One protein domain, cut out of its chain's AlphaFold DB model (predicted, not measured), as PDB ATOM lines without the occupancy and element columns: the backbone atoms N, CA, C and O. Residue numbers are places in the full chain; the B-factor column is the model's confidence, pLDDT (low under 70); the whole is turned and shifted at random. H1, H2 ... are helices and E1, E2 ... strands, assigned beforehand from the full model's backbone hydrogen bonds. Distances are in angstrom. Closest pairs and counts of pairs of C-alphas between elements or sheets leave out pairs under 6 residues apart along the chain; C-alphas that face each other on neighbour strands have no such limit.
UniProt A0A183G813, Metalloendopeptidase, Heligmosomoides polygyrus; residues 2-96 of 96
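AT A GLANCE: This is residues 2 to 96 of the 96 residues of the protein "Metalloendopeptidase" of Heligmosomoides polygyrus (UniProt A0A183G813). This domain has little regular structure: a small hairpin, E1 and E2, forms an arm at one end of the long axis, and the rest is mostly loops, with short H2 after the hairpin and longer H1 to one side. The 95 printed residues hold 22 in the named elements H1, E1, E2 and H2, in that order, class mixed. The two-stranded sheet is antiparallel. The whole is loose, radius of gyration of the C-alphas 16.0 A, and elongated, 52 by 32 by 30 A.

HOW THE PARTS SIT: E1, residues 47 to 49, and E2, residues 55 to 57, are a hairpin, antiparallel at 142 degrees; N 48 and O 56 are 2.9 A apart, within hydrogen-bond range. H2, residues 62 to 66, is apart from E1. H1, residues 10 to 20, is apart from E2 and H2. In H1 every O i to N i+4 pair is within range; in H2 0 of 1, but 2 of 2 O i to N i+3 pairs.

IN THESE COORDINATES: H1 spans 15.3 A from C-alpha 10 at (152.020, 257.006, 243.715); E1 spans 7.1 A, E2 7.0 A, and H2 7.9 A to C-alpha 66 at (155.316, 252.445, 267.102).

THE WHOLE: The C-alphas farthest apart, of His 52 and Gly 78, are 52.7 A apart. The printed part has no cut. The link H1 to E1 is long, 26 residues. Residues 92 to 96 have pLDDT under 70.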
ATOM      1  N   SER A   2     158.815 265.550 251.730       85.25
ATOM      2  CA  SER A   2     160.073 265.232 251.030       85.25
ATOM      3  C   SER A   2     159.954 263.881 250.323       85.25
ATOM      4  O   SER A   2     159.689 262.874 250.970       85.25
ATOM      5  N   LEU A   3     160.154 263.851 249.002       86.88
ATOM      6  CA  LEU A   3     160.146 262.624 248.198       86.88
ATOM      7  C   LEU A   3     161.545 262.383 247.629       86.88
ATOM      8  O   LEU A   3     161.924 262.926 246.592       86.88
ATOM      9  N   GLY A   4     162.328 261.581 248.348       82.88
ATOM     10  CA  GLY A   4     163.678 261.204 247.941       82.88
ATOM     11  C   GLY A   4     163.713 260.175 246.806       82.88
ATOM     12  O   GLY A   4     162.695 259.636 246.364       82.88
ATOM     13  N   ARG A   5     164.930 259.853 246.356       81.81
ATOM     14  CA  ARG A   5     165.175 258.762 245.403       81.81
ATOM     15  C   ARG A   5     164.589 257.455 245.954       81.81
ATOM     16  O   ARG A   5     164.871 257.123 247.101       81.81
ATOM     17  N   LEU A   6     163.848 256.713 245.122       82.62
ATOM     18  CA  LEU A   6     163.081 255.491 245.456       82.62
ATOM     19  C   LEU A   6     161.708 255.722 246.124       82.62
ATOM     20  O   LEU A   6     160.932 254.773 246.222       82.62
ATOM     21  N   CYS A   7     161.358 256.958 246.495       87.88
ATOM     22  CA  CYS A   7     160.060 257.296 247.099       87.88
ATOM     23  C   CYS A   7     159.031 257.848 246.093       87.88
ATOM     24  O   CYS A   7     157.961 258.295 246.481       87.88
ATOM     25  N   GLN A   8     159.326 257.834 244.790       91.19
ATOM     26  CA  GLN A   8     158.527 258.518 243.754       91.19
ATOM     27  C   GLN A   8     157.294 257.724 243.282       91.19
ATOM     28  O   GLN A   8     156.761 257.968 242.203       91.19
ATOM     29  N   GLN A   9     156.858 256.735 244.060       92.56
ATOM     30  CA  GLN A   9     155.721 255.889 243.712       92.56
ATOM     31  C   GLN A   9     154.417 256.538 244.188       92.56
ATOM     32  O   GLN A   9     154.394 257.153 245.252       92.56
ATOM     33  N   VAL A  10     153.323 256.361 243.436       94.19
ATOM     34  CA  VAL A  10     152.020 257.006 243.715       94.19
ATOM     35  C   VAL A  10     151.569 256.798 245.162       94.19
ATOM     36  O   VAL A  10     151.199 257.755 245.835       94.19
ATOM     37  N   HIS A  11     151.660 255.566 245.667       92.81
ATOM     38  CA  HIS A  11     151.261 255.241 247.037       92.81
ATOM     39  C   HIS A  11     152.122 255.944 248.105       92.81
ATOM     40  O   HIS A  11     151.594 256.373 249.124       92.81
ATOM     41  N   ILE A  12     153.422 256.132 247.858       94.06
ATOM     42  CA  ILE A  12     154.316 256.848 248.783       94.06
ATOM     43  C   ILE A  12     153.995 258.344 248.763       94.06
ATOM     44  O   ILE A  12     153.853 258.959 249.812       94.06
ATOM     45  N   ALA A  13     153.802 258.931 247.579       94.62
ATOM     46  CA  ALA A  13     153.406 260.333 247.470       94.62
ATOM     47  C   ALA A  13     152.072 260.609 248.188       94.62
ATOM     48  O   ALA A  13     151.955 261.597 248.910       94.62
ATOM     49  N   ALA A  14     151.090 259.717 248.043       96.25
ATOM     50  CA  ALA A  14     149.804 259.831 248.723       96.25
ATOM     51  C   ALA A  14     149.921 259.678 250.255       96.25
ATOM     52  O   ALA A  14     149.275 260.432 250.982       96.25
ATOM     53  N   HIS A  15     150.784 258.784 250.752       95.81
ATOM     54  CA  HIS A  15     151.099 258.670 252.183       95.81
ATOM     55  C   HIS A  15     151.646 259.987 252.757       95.81
ATOM     56  O   HIS A  15     151.146 260.513 253.752       95.81
ATOM     57  N   GLU A  16     152.631 260.583 252.088       95.56
ATOM     58  CA  GLU A  16     153.261 261.821 252.552       95.56
ATOM     59  C   GLU A  16     152.341 263.054 252.433       95.56
ATOM     60  O   GLU A  16     152.423 264.000 253.229       95.56
ATOM     61  N   LEU A  17     151.424 263.055 251.459       95.75
ATOM     62  CA  LEU A  17     150.331 264.027 251.416       95.75
ATOM     63  C   LEU A  17     149.388 263.851 252.611       95.75
ATOM     64  O   LEU A  17     148.999 264.848 253.211       95.75
ATOM     65  N   GLY A  18     149.093 262.612 253.020       95.62
ATOM     66  CA  GLY A  18     148.354 262.324 254.251       95.62
ATOM     67  C   GLY A  18     149.000 262.964 255.483       95.62
ATOM     68  O   GLY A  18     148.320 263.658 256.238       95.62
ATOM     69  N   HIS A  19     150.321 262.840 255.637       95.56
ATOM     70  CA  HIS A  19     151.058 263.553 256.687       95.56
ATOM     71  C   HIS A  19     150.931 265.075 256.590       95.56
ATOM     72  O   HIS A  19     150.781 265.751 257.606       95.56
ATOM     73  N   THR A  20     150.948 265.622 255.373       95.75
ATOM     74  CA  THR A  20     150.784 267.066 255.140       95.75
ATOM     75  C   THR A  20     149.389 267.558 255.548       95.75
ATOM     76  O   THR A  20     149.259 268.682 256.025       95.75
ATOM     77  N   LEU A  21     148.362 266.711 255.425       94.56
ATOM     78  CA  LEU A  21     146.997 266.981 255.893       94.56
ATOM     79  C   LEU A  21     146.814 266.781 257.408       94.56
ATOM     80  O   LEU A  21     145.743 267.074 257.932       94.56
ATOM     81  N   GLY A  22     147.839 266.298 258.115       92.19
ATOM     82  CA  GLY A  22     147.797 266.070 259.559       92.19
ATOM     83  C   GLY A  22     147.486 264.632 259.971       92.19
ATOM     84  O   GLY A  22     147.324 264.366 261.161       92.19
ATOM     85  N   PHE A  23     147.435 263.680 259.035       93.44
ATOM     86  CA  PHE A  23     147.331 262.273 259.409       93.44
ATOM     87  C   PHE A  23     148.650 261.750 259.971       93.44
ATOM     88  O   PHE A  23     149.735 261.989 259.440       93.44
ATOM     89  N   ILE A  24     148.549 260.971 261.040       93.69
ATOM     90  CA  ILE A  24     149.660 260.193 261.584       93.69
ATOM     91  C   ILE A  24     149.577 258.750 261.089       93.69
ATOM     92  O   ILE A  24     148.573 258.320 260.520       93.69
ATOM     93  N   HIS A  25     150.626 257.978 261.350       95.31
ATOM     94  CA  HIS A  25     150.607 256.539 261.134       95.31
ATOM     95  C   HIS A  25     149.427 255.877 261.861       95.31
ATOM     96  O   HIS A  25     149.266 256.044 263.069       95.31
ATOM     97  N   ALA A  26     148.634 255.074 261.147       94.88
ATOM     98  CA  ALA A  26     147.433 254.439 261.699       94.88
ATOM     99  C   ALA A  26     147.749 253.534 262.907       94.88
ATOM    100  O   ALA A  26     146.995 253.487 263.874       94.88
ATOM    101  N   MET A  27     148.925 252.897 262.903       93.44
ATOM    102  CA  MET A  27     149.428 252.077 264.012       93.44
ATOM    103  C   MET A  27     149.734 252.850 265.300       93.44
ATOM    104  O   MET A  27     149.952 252.233 266.341       93.44
ATOM    105  N   ALA A  28     149.823 254.177 265.223       94.88
ATOM    106  CA  ALA A  28     150.118 255.047 266.348       94.88
ATOM    107  C   ALA A  28     148.834 255.598 266.982       94.88
ATOM    108  O   ALA A  28     148.916 256.418 267.890       94.88
ATOM    109  N   ARG A  29     147.649 255.170 266.524       95.06
ATOM    110  CA  ARG A  29     146.380 255.576 267.128       95.06
ATOM    111  C   ARG A  29     146.288 255.180 268.597       95.06
ATOM    112  O   ARG A  29     146.757 254.109 268.987       95.06
ATOM    113  N   HIS A  30     145.615 256.023 269.378       95.50
ATOM    114  CA  HIS A  30     145.390 255.824 270.814       95.50
ATOM    115  C   HIS A  30     144.656 254.511 271.138       95.50
ATOM    116  O   HIS A  30     144.859 253.929 272.198       95.50
ATOM    117  N   ASP A  31     143.832 254.019 270.210       95.38
ATOM    118  CA  ASP A  31     143.012 252.819 270.361       95.38
ATOM    119  C   ASP A  31     143.573 251.579 269.640       95.38
ATOM    120  O   ASP A  31     142.895 250.550 269.588       95.38
ATOM    121  N   ARG A  32     144.799 251.641 269.095       94.69
ATOM    122  CA  ARG A  32     145.342 250.590 268.209       94.69
ATOM    123  C   ARG A  32     145.437 249.207 268.862       94.69
ATOM    124  O   ARG A  32     145.209 248.207 268.185       94.69
ATOM    125  N   ASP A  33     145.689 249.148 270.170       95.19
ATOM    126  CA  ASP A  33     145.824 247.891 270.921       95.19
ATOM    127  C   ASP A  33     144.495 247.120 271.051       95.19
ATOM    128  O   ASP A  33     144.491 245.945 271.407       95.19
ATOM    129  N   ARG A  34     143.354 247.738 270.703       94.88
ATOM    130  CA  ARG A  34     142.057 247.042 270.592       94.88
ATOM    131  C   ARG A  34     141.929 246.204 269.318       94.88
ATOM    132  O   ARG A  34     141.035 245.367 269.244       94.88
ATOM    133  N   TYR A  35     142.773 246.458 268.318       93.31
ATOM    134  CA  TYR A  35     142.660 245.874 266.978       93.31
ATOM    135  C   TYR A  35     143.891 245.056 266.582       93.31
ATOM    136  O   TYR A  35     143.772 244.128 265.786       93.31
ATOM    137  N   MET A  36     145.074 245.383 267.112       91.75
ATOM    138  CA  MET A  36     146.309 244.666 266.799       91.75
ATOM    139  C   MET A  36     147.342 244.746 267.920       91.75
ATOM    140  O   MET A  36     147.326 245.655 268.742       91.75
ATOM    141  N   THR A  37     148.304 243.825 267.890       90.69
ATOM    142  CA  THR A  37     149.453 243.810 268.802       90.69
ATOM    143  C   THR A  37     150.738 244.081 268.031       90.69
ATOM    144  O   THR A  37     151.012 243.443 267.014       90.69
ATOM    145  N   VAL A  38     151.559 245.002 268.537       89.88
ATOM    146  CA  VAL A  38     152.905 245.251 268.008       89.88
ATOM    147  C   VAL A  38     153.920 244.461 268.831       89.88
ATOM    148  O   VAL A  38     154.192 244.800 269.980       89.88
ATOM    149  N   LEU A  39     154.511 243.431 268.225       90.69
ATOM    150  CA  LEU A  39     155.600 242.648 268.817       90.69
ATOM    151  C   LEU A  39     156.915 243.436 268.730       90.69
ATOM    152  O   LEU A  39     157.689 243.291 267.779       90.69
ATOM    153  N   LEU A  40     157.147 244.333 269.693       88.94
ATOM    154  CA  LEU A  40     158.308 245.227 269.706       88.94
ATOM    155  C   LEU A  40     159.643 244.467 269.724       88.94
ATOM    156  O   LEU A  40     160.640 244.972 269.216       88.94
ATOM    157  N   GLU A  41     159.696 243.250 270.259       87.38
ATOM    158  CA  GLU A  41     160.846 242.343 270.193       87.38
ATOM    159  C   GLU A  41     161.297 242.043 268.754       87.38
ATOM    160  O   GLU A  41     162.492 241.884 268.503       87.38
ATOM    161  N   ASN A  42     160.367 242.069 267.797       86.62
ATOM    162  CA  ASN A  42     160.643 241.837 266.381       86.62
ATOM    163  C   ASN A  42     161.068 243.111 265.637       86.62
ATOM    164  O   ASN A  42     161.506 243.039 264.487       86.62
ATOM    165  N   VAL A  43     161.009 244.275 266.291       87.12
ATOM    166  CA  VAL A  43     161.509 245.541 265.747       87.12
ATOM    167  C   VAL A  43     163.033 245.562 265.877       87.12
ATOM    168  O   VAL A  43     163.603 245.969 266.895       87.12
ATOM    169  N   LYS A  44     163.699 245.063 264.831       82.38
ATOM    170  CA  LYS A  44     165.160 244.955 264.745       82.38
ATOM    171  C   LYS A  44     165.753 246.184 264.071       82.38
ATOM    172  O   LYS A  44     165.386 246.530 262.950       82.38
ATOM    173  N   ALA A  45     166.726 246.807 264.728       79.62
ATOM    174  CA  ALA A  45     167.491 247.871 264.105       79.62
ATOM    175  C   ALA A  45     168.417 247.306 263.021       79.62
ATOM    176  O   ALA A  45     169.053 246.264 263.200       79.62
ATOM    177  N   LYS A  46     168.531 248.015 261.897       81.31
ATOM    178  CA  LYS A  46     169.511 247.672 260.865       81.31
ATOM    179  C   LYS A  46     170.913 247.936 261.406       81.31
ATOM    180  O   LYS A  46     171.212 249.061 261.802       81.31
ATOM    181  N   LEU A  47     171.767 246.920 261.402       85.69
ATOM    182  CA  LEU A  47     173.145 247.036 261.871       85.69
ATOM    183  C   LEU A  47     174.101 247.253 260.692       85.69
ATOM    184  O   LEU A  47     173.867 246.751 259.589       85.69
ATOM    185  N   ARG A  48     175.181 248.008 260.908       88.38
ATOM    186  CA  ARG A  48     176.273 248.185 259.941       88.38
ATOM    187  C   ARG A  48     177.610 248.260 260.664       88.38
ATOM    188  O   ARG A  48     177.676 248.772 261.773       88.38
ATOM    189  N   VAL A  49     178.671 247.793 260.020       90.38
ATOM    190  CA  VAL A  49     180.042 247.957 260.514       90.38
ATOM    191  C   VAL A  49     180.583 249.321 260.076       90.38
ATOM    192  O   VAL A  49     180.436 249.707 258.914       90.38
ATOM    193  N   ASN A  50     181.151 250.088 261.007       89.00
ATOM    194  CA  ASN A  50     181.763 251.385 260.709       89.00
ATOM    195  C   ASN A  50     183.225 251.238 260.229       89.00
ATOM    196  O   ASN A  50     183.779 250.141 260.190       89.00
ATOM    197  N   ARG A  51     183.885 252.353 259.883       93.81
ATOM    198  CA  ARG A  51     185.293 252.348 259.421       93.81
ATOM    199  C   ARG A  51     186.301 251.867 260.477       93.81
ATOM    200  O   ARG A  51     187.436 251.580 260.126       93.81
ATOM    201  N   HIS A  52     185.890 251.776 261.741       94.62
ATOM    202  CA  HIS A  52     186.681 251.277 262.867       94.62
ATOM    203  C   HIS A  52     186.318 249.830 263.245       94.62
ATOM    204  O   HIS A  52     186.629 249.387 264.345       94.62
ATOM    205  N   ASN A  53     185.642 249.096 262.355       91.44
ATOM    206  CA  ASN A  53     185.226 247.707 262.557       91.44
ATOM    207  C   ASN A  53     184.261 247.477 263.745       91.44
ATOM    208  O   ASN A  53     184.179 246.374 264.279       91.44
ATOM    209  N   LEU A  54     183.503 248.503 264.154       91.81
ATOM    210  CA  LEU A  54     182.478 248.402 265.199       91.81
ATOM    211  C   LEU A  54     181.083 248.229 264.588       91.81
ATOM    212  O   LEU A  54     180.704 248.971 263.675       91.81
ATOM    213  N   LEU A  55     180.301 247.294 265.133       89.25
ATOM    214  CA  LEU A  55     178.890 247.120 264.798       89.25
ATOM    215  C   LEU A  55     178.061 248.250 265.420       89.25
ATOM    216  O   LEU A  55     178.001 248.387 266.639       89.25
ATOM    217  N   ILE A  56     177.412 249.051 264.581       86.81
ATOM    218  CA  ILE A  56     176.552 250.159 265.000       86.81
ATOM    219  C   ILE A  56     175.121 249.948 264.514       86.81
ATOM    220  O   ILE A  56     174.880 249.429 263.422       86.81
ATOM    221  N   SER A  57     174.164 250.391 265.325       85.19
ATOM    222  CA  SER A  57     172.765 250.494 264.920       85.19
ATOM    223  C   SER A  57     172.567 251.724 264.038       85.19
ATOM    224  O   SER A  57     172.925 252.833 264.425       85.19
ATOM    225  N   LEU A  58     171.989 251.538 262.852       81.75
ATOM    226  CA  LEU A  58     171.621 252.637 261.956       81.75
ATOM    227  C   LEU A  58     170.317 253.322 262.379       81.75
ATOM    228  O   LEU A  58     170.043 254.428 261.925       81.75
ATOM    229  N   GLN A  59     169.488 252.641 263.174       83.75
ATOM    230  CA  GLN A  59     168.139 253.083 263.538       83.75
ATOM    231  C   GLN A  59     167.850 252.734 265.010       83.75
ATOM    232  O   GLN A  59     167.012 251.876 265.288       83.75
ATOM    233  N   PRO A  60     168.561 253.349 265.973       79.88
ATOM    234  CA  PRO A  60     168.376 253.053 267.397       79.88
ATOM    235  C   PRO A  60     166.962 253.393 267.898       79.88
ATOM    236  O   PRO A  60     166.455 252.717 268.785       79.88
ATOM    237  N   HIS A  61     166.301 254.367 267.269       86.62
ATOM    238  CA  HIS A  61     164.970 254.868 267.632       86.62
ATOM    239  C   HIS A  61     163.823 254.216 266.849       86.62
ATOM    240  O   HIS A  61     162.708 254.723 266.834       86.62
ATOM    241  N   LEU A  62     164.059 253.083 266.174       87.50
ATOM    242  CA  LEU A  62     163.037 252.464 265.316       87.50
ATOM    243  C   LEU A  62     161.750 252.097 266.079       87.50
ATOM    244  O   LEU A  62     160.664 252.114 265.506       87.50
ATOM    245  N   ARG A  63     161.869 251.781 267.373       89.00
ATOM    246  CA  ARG A  63     160.730 251.455 268.246       89.00
ATOM    247  C   ARG A  63     159.816 252.653 268.493       89.00
ATOM    248  O   ARG A  63     158.613 252.457 268.637       89.00
ATOM    249  N   ASP A  64     160.359 253.866 268.461       90.81
ATOM    250  CA  ASP A  64     159.607 255.095 268.724       90.81
ATOM    251  C   ASP A  64     158.558 255.355 267.629       90.81
ATOM    252  O   ASP A  64     157.520 255.962 267.888       90.81
ATOM    253  N   ASN A  65     158.756 254.798 266.427       90.88
ATOM    254  CA  ASN A  65     157.775 254.847 265.335       90.88
ATOM    255  C   ASN A  65     156.463 254.110 265.663       90.88
ATOM    256  O   ASN A  65     155.445 254.367 265.024       90.88
ATOM    257  N   PHE A  66     156.481 253.207 266.647       93.31
ATOM    258  CA  PHE A  66     155.316 252.445 267.102       93.31
ATOM    259  C   PHE A  66     154.717 253.000 268.400       93.31
ATOM    260  O   PHE A  66     153.819 252.377 268.974       93.31
ATOM    261  N   ALA A  67     155.196 254.147 268.890       93.75
ATOM    262  CA  ALA A  67     154.625 254.786 270.065       93.75
ATOM    263  C   ALA A  67     153.186 255.246 269.789       93.75
ATOM    264  O   ALA A  67     152.900 255.875 268.768       93.75
ATOM    265  N   ILE A  68     152.285 254.932 270.717       95.00
ATOM    266  CA  ILE A  68     150.887 255.355 270.666       95.00
ATOM    267  C   ILE A  68     150.798 256.866 270.936       95.00
ATOM    268  O   ILE A  68     151.490 257.392 271.810       95.00
ATOM    269  N   LYS A  69     149.959 257.571 270.175       94.75
ATOM    270  CA  LYS A  69     149.589 258.972 270.401       94.75
ATOM    271  C   LYS A  69     148.401 259.066 271.348       94.75
ATOM    272  O   LYS A  69     147.614 258.134 271.458       94.75
ATOM    273  N   SER A  70     148.287 260.192 272.041       94.12
ATOM    274  CA  SER A  70     147.188 260.433 272.974       94.12
ATOM    275  C   SER A  70     145.901 260.837 272.234       94.12
ATOM    276  O   SER A  70     146.000 261.341 271.112       94.12
ATOM    277  N   PRO A  71     144.709 260.680 272.838       91.88
ATOM    278  CA  PRO A  71     143.451 261.120 272.229       91.88
ATOM    279  C   PRO A  71     143.428 262.615 271.864       91.88
ATOM    280  O   PRO A  71     142.826 262.990 270.867       91.88
ATOM    281  N   GLU A  72     144.134 263.471 272.612       90.38
ATOM    282  CA  GLU A  72     144.202 264.919 272.344       90.38
ATOM    283  C   GLU A  72     145.010 265.245 271.082       90.38
ATOM    284  O   GLU A  72     144.746 266.232 270.402       90.38
ATOM    285  N   SER A  73     146.018 264.423 270.775       88.75
ATOM    286  CA  SER A  73     146.868 264.577 269.586       88.75
ATOM    287  C   SER A  73     146.413 263.710 268.410       88.75
ATOM    288  O   SER A  73     146.932 263.844 267.300       88.75
ATOM    289  N   ASN A  74     145.462 262.807 268.647       91.44
ATOM    290  CA  ASN A  74     144.950 261.870 267.668       91.44
ATOM    291  C   ASN A  74     143.499 261.480 267.980       91.44
ATOM    292  O   ASN A  74     143.238 260.452 268.611       91.44
ATOM    293  N   ASP A  75     142.567 262.280 267.469       91.06
ATOM    294  CA  ASP A  75     141.151 261.932 267.424       91.06
ATOM    295  C   ASP A  75     140.878 260.995 266.234       91.06
ATOM    296  O   ASP A  75     141.385 261.193 265.126       91.06
ATOM    297  N   ASN A  76     140.096 259.945 266.474       92.00
ATOM    298  CA  ASN A  76     139.656 259.012 265.442       92.00
ATOM    299  C   ASN A  76     138.256 259.335 264.898       92.00
ATOM    300  O   ASN A  76     137.779 258.610 264.025       92.00
ATOM    301  N   TYR A  77     137.602 260.389 265.398       92.56
ATOM    302  CA  TYR A  77     136.266 260.835 264.997       92.56
ATOM    303  C   TYR A  77     135.192 259.740 265.118       92.56
ATOM    304  O   TYR A  77     134.225 259.711 264.359       92.56
ATOM    305  N   GLY A  78     135.383 258.792 266.042       93.38
ATOM    306  CA  GLY A  78     134.505 257.635 266.211       93.38
ATOM    307  C   GLY A  78     134.640 256.567 265.118       93.38
ATOM    308  O   GLY A  78     133.842 255.630 265.084       93.38
ATOM    309  N   LEU A  79     135.637 256.674 264.234       94.25
ATOM    310  CA  LEU A  79     135.884 255.699 263.174       94.25
ATOM    311  C   LEU A  79     136.763 254.541 263.675       94.25
ATOM    312  O   LEU A  79     137.764 254.777 264.367       94.25
ATOM    313  N   PRO A  80     136.458 253.286 263.295       93.31
ATOM    314  CA  PRO A  80     137.304 252.140 263.621       93.31
ATOM    315  C   PRO A  80     138.689 252.253 262.963       93.31
ATOM    316  O   PRO A  80     138.905 253.053 262.049       93.31
ATOM    317  N   LEU A  81     139.649 251.455 263.437       93.69
ATOM    318  CA  LEU A  81     140.968 251.368 262.809       93.69
ATOM    319  C   LEU A  81     140.848 250.752 261.405       93.69
ATOM    320  O   LEU A  81     140.315 249.655 261.252       93.69
ATOM    321  N   ASP A  82     141.396 251.432 260.397       93.69
ATOM    322  CA  ASP A  82     141.496 250.921 259.028       93.69
ATOM    323  C   ASP A  82     142.858 250.245 258.791       93.69
ATOM    324  O   ASP A  82     143.890 250.910 258.659       93.69
ATOM    325  N   MET A  83     142.858 248.910 258.725       91.62
ATOM    326  CA  MET A  83     144.055 248.097 258.454       91.62
ATOM    327  C   MET A  83     144.546 248.211 257.002       91.62
ATOM    328  O   MET A  83     145.702 247.892 256.727       91.62
ATOM    329  N   GLY A  84     143.686 248.647 256.074       93.19
ATOM    330  CA  GLY A  84     144.024 248.909 254.673       93.19
ATOM    331  C   GLY A  84     144.476 250.347 254.417       93.19
ATOM    332  O   GLY A  84     144.765 250.701 253.273       93.19
ATOM    333  N   SER A  85     144.538 251.174 255.466       94.75
ATOM    334  CA  SER A  85     144.894 252.581 255.352       94.75
ATOM    335  C   SER A  85     146.265 252.748 254.709       94.75
ATOM    336  O   SER A  85     147.237 252.095 255.093       94.75
ATOM    337  N   ILE A  86     146.380 253.722 253.806       95.62
ATOM    338  CA  ILE A  86     147.672 254.119 253.239       95.62
ATOM    339  C   ILE A  86     148.648 254.619 254.313       95.62
ATOM    340  O   ILE A  86     149.854 254.601 254.095       95.62
ATOM    341  N   MET A  87     148.139 255.019 255.485       95.81
ATOM    342  CA  MET A  87     148.926 255.441 256.646       95.81
ATOM    343  C   MET A  87     149.322 254.272 257.562       95.81
ATOM    344  O   MET A  87     149.947 254.493 258.603       95.81
ATOM    345  N   HIS A  88     148.952 253.035 257.227       95.06
ATOM    346  CA  HIS A  88     149.341 251.841 257.966       95.06
ATOM    347  C   HIS A  88     150.632 251.239 257.384       95.06
ATOM    348  O   HIS A  88     150.820 251.157 256.175       95.06
ATOM    349  N   TYR A  89     151.541 250.794 258.249       92.00
ATOM    350  CA  TYR A  89     152.748 250.084 257.847       92.00
ATOM    351  C   TYR A  89     152.362 248.699 257.345       92.00
ATOM    352  O   TYR A  89     151.441 248.070 257.867       92.00
ATOM    353  N   GLY A  90     153.094 248.208 256.350       85.50
ATOM    354  CA  GLY A  90     152.936 246.835 255.895       85.50
ATOM    355  C   GLY A  90     153.205 245.847 257.031       85.50
ATOM    356  O   GLY A  90     154.113 246.040 257.842       85.50
ATOM    357  N   VAL A  91     152.419 244.775 257.079       74.38
ATOM    358  CA  VAL A  91     152.613 243.695 258.048       74.38
ATOM    359  C   VAL A  91     153.608 242.699 257.465       74.38
ATOM    360  O   VAL A  91     153.377 242.130 256.398       74.38
ATOM    361  N   THR A  92     154.721 242.464 258.155       68.44
ATOM    362  CA  THR A  92     155.634 241.381 257.777       68.44
ATOM    363  C   THR A  92     155.044 240.064 258.260       68.44
ATOM    364  O   THR A  92     154.845 239.870 259.459       68.44
ATOM    365  N   ARG A  93     154.761 239.144 257.335       56.91
ATOM    366  CA  ARG A  93     154.264 237.809 257.679       56.91
ATOM    367  C   ARG A  93     155.386 237.017 258.357       56.91
ATOM    368  O   ARG A  93     156.409 236.745 257.733       56.91
ATOM    369  N   LEU A  94     155.197 236.655 259.622       57.38
ATOM    370  CA  LEU A  94     156.015 235.642 260.284       57.38
ATOM    371  C   LEU A  94     155.478 234.276 259.859       57.38
ATOM    372  O   LEU A  94     154.318 233.959 260.117       57.38
ATOM    373  N   TYR A  95     156.300 233.497 259.159       49.66
ATOM    374  CA  TYR A  95     156.059 232.066 259.024       49.66
ATOM    375  C   TYR A  95     156.451 231.438 260.365       49.66
ATOM    376  O   TYR A  95     157.630 231.451 260.720       49.66
ATOM    377  N   ILE A  96     155.445 231.009 261.125       46.75
ATOM    378  CA  ILE A  96     155.586 230.109 262.278       46.75
ATOM    379  C   ILE A  96     155.581 228.671 261.779       46.75
ATOM    380  O   ILE A  96     154.793 228.395 260.844       46.75
TER     381      ILE A  96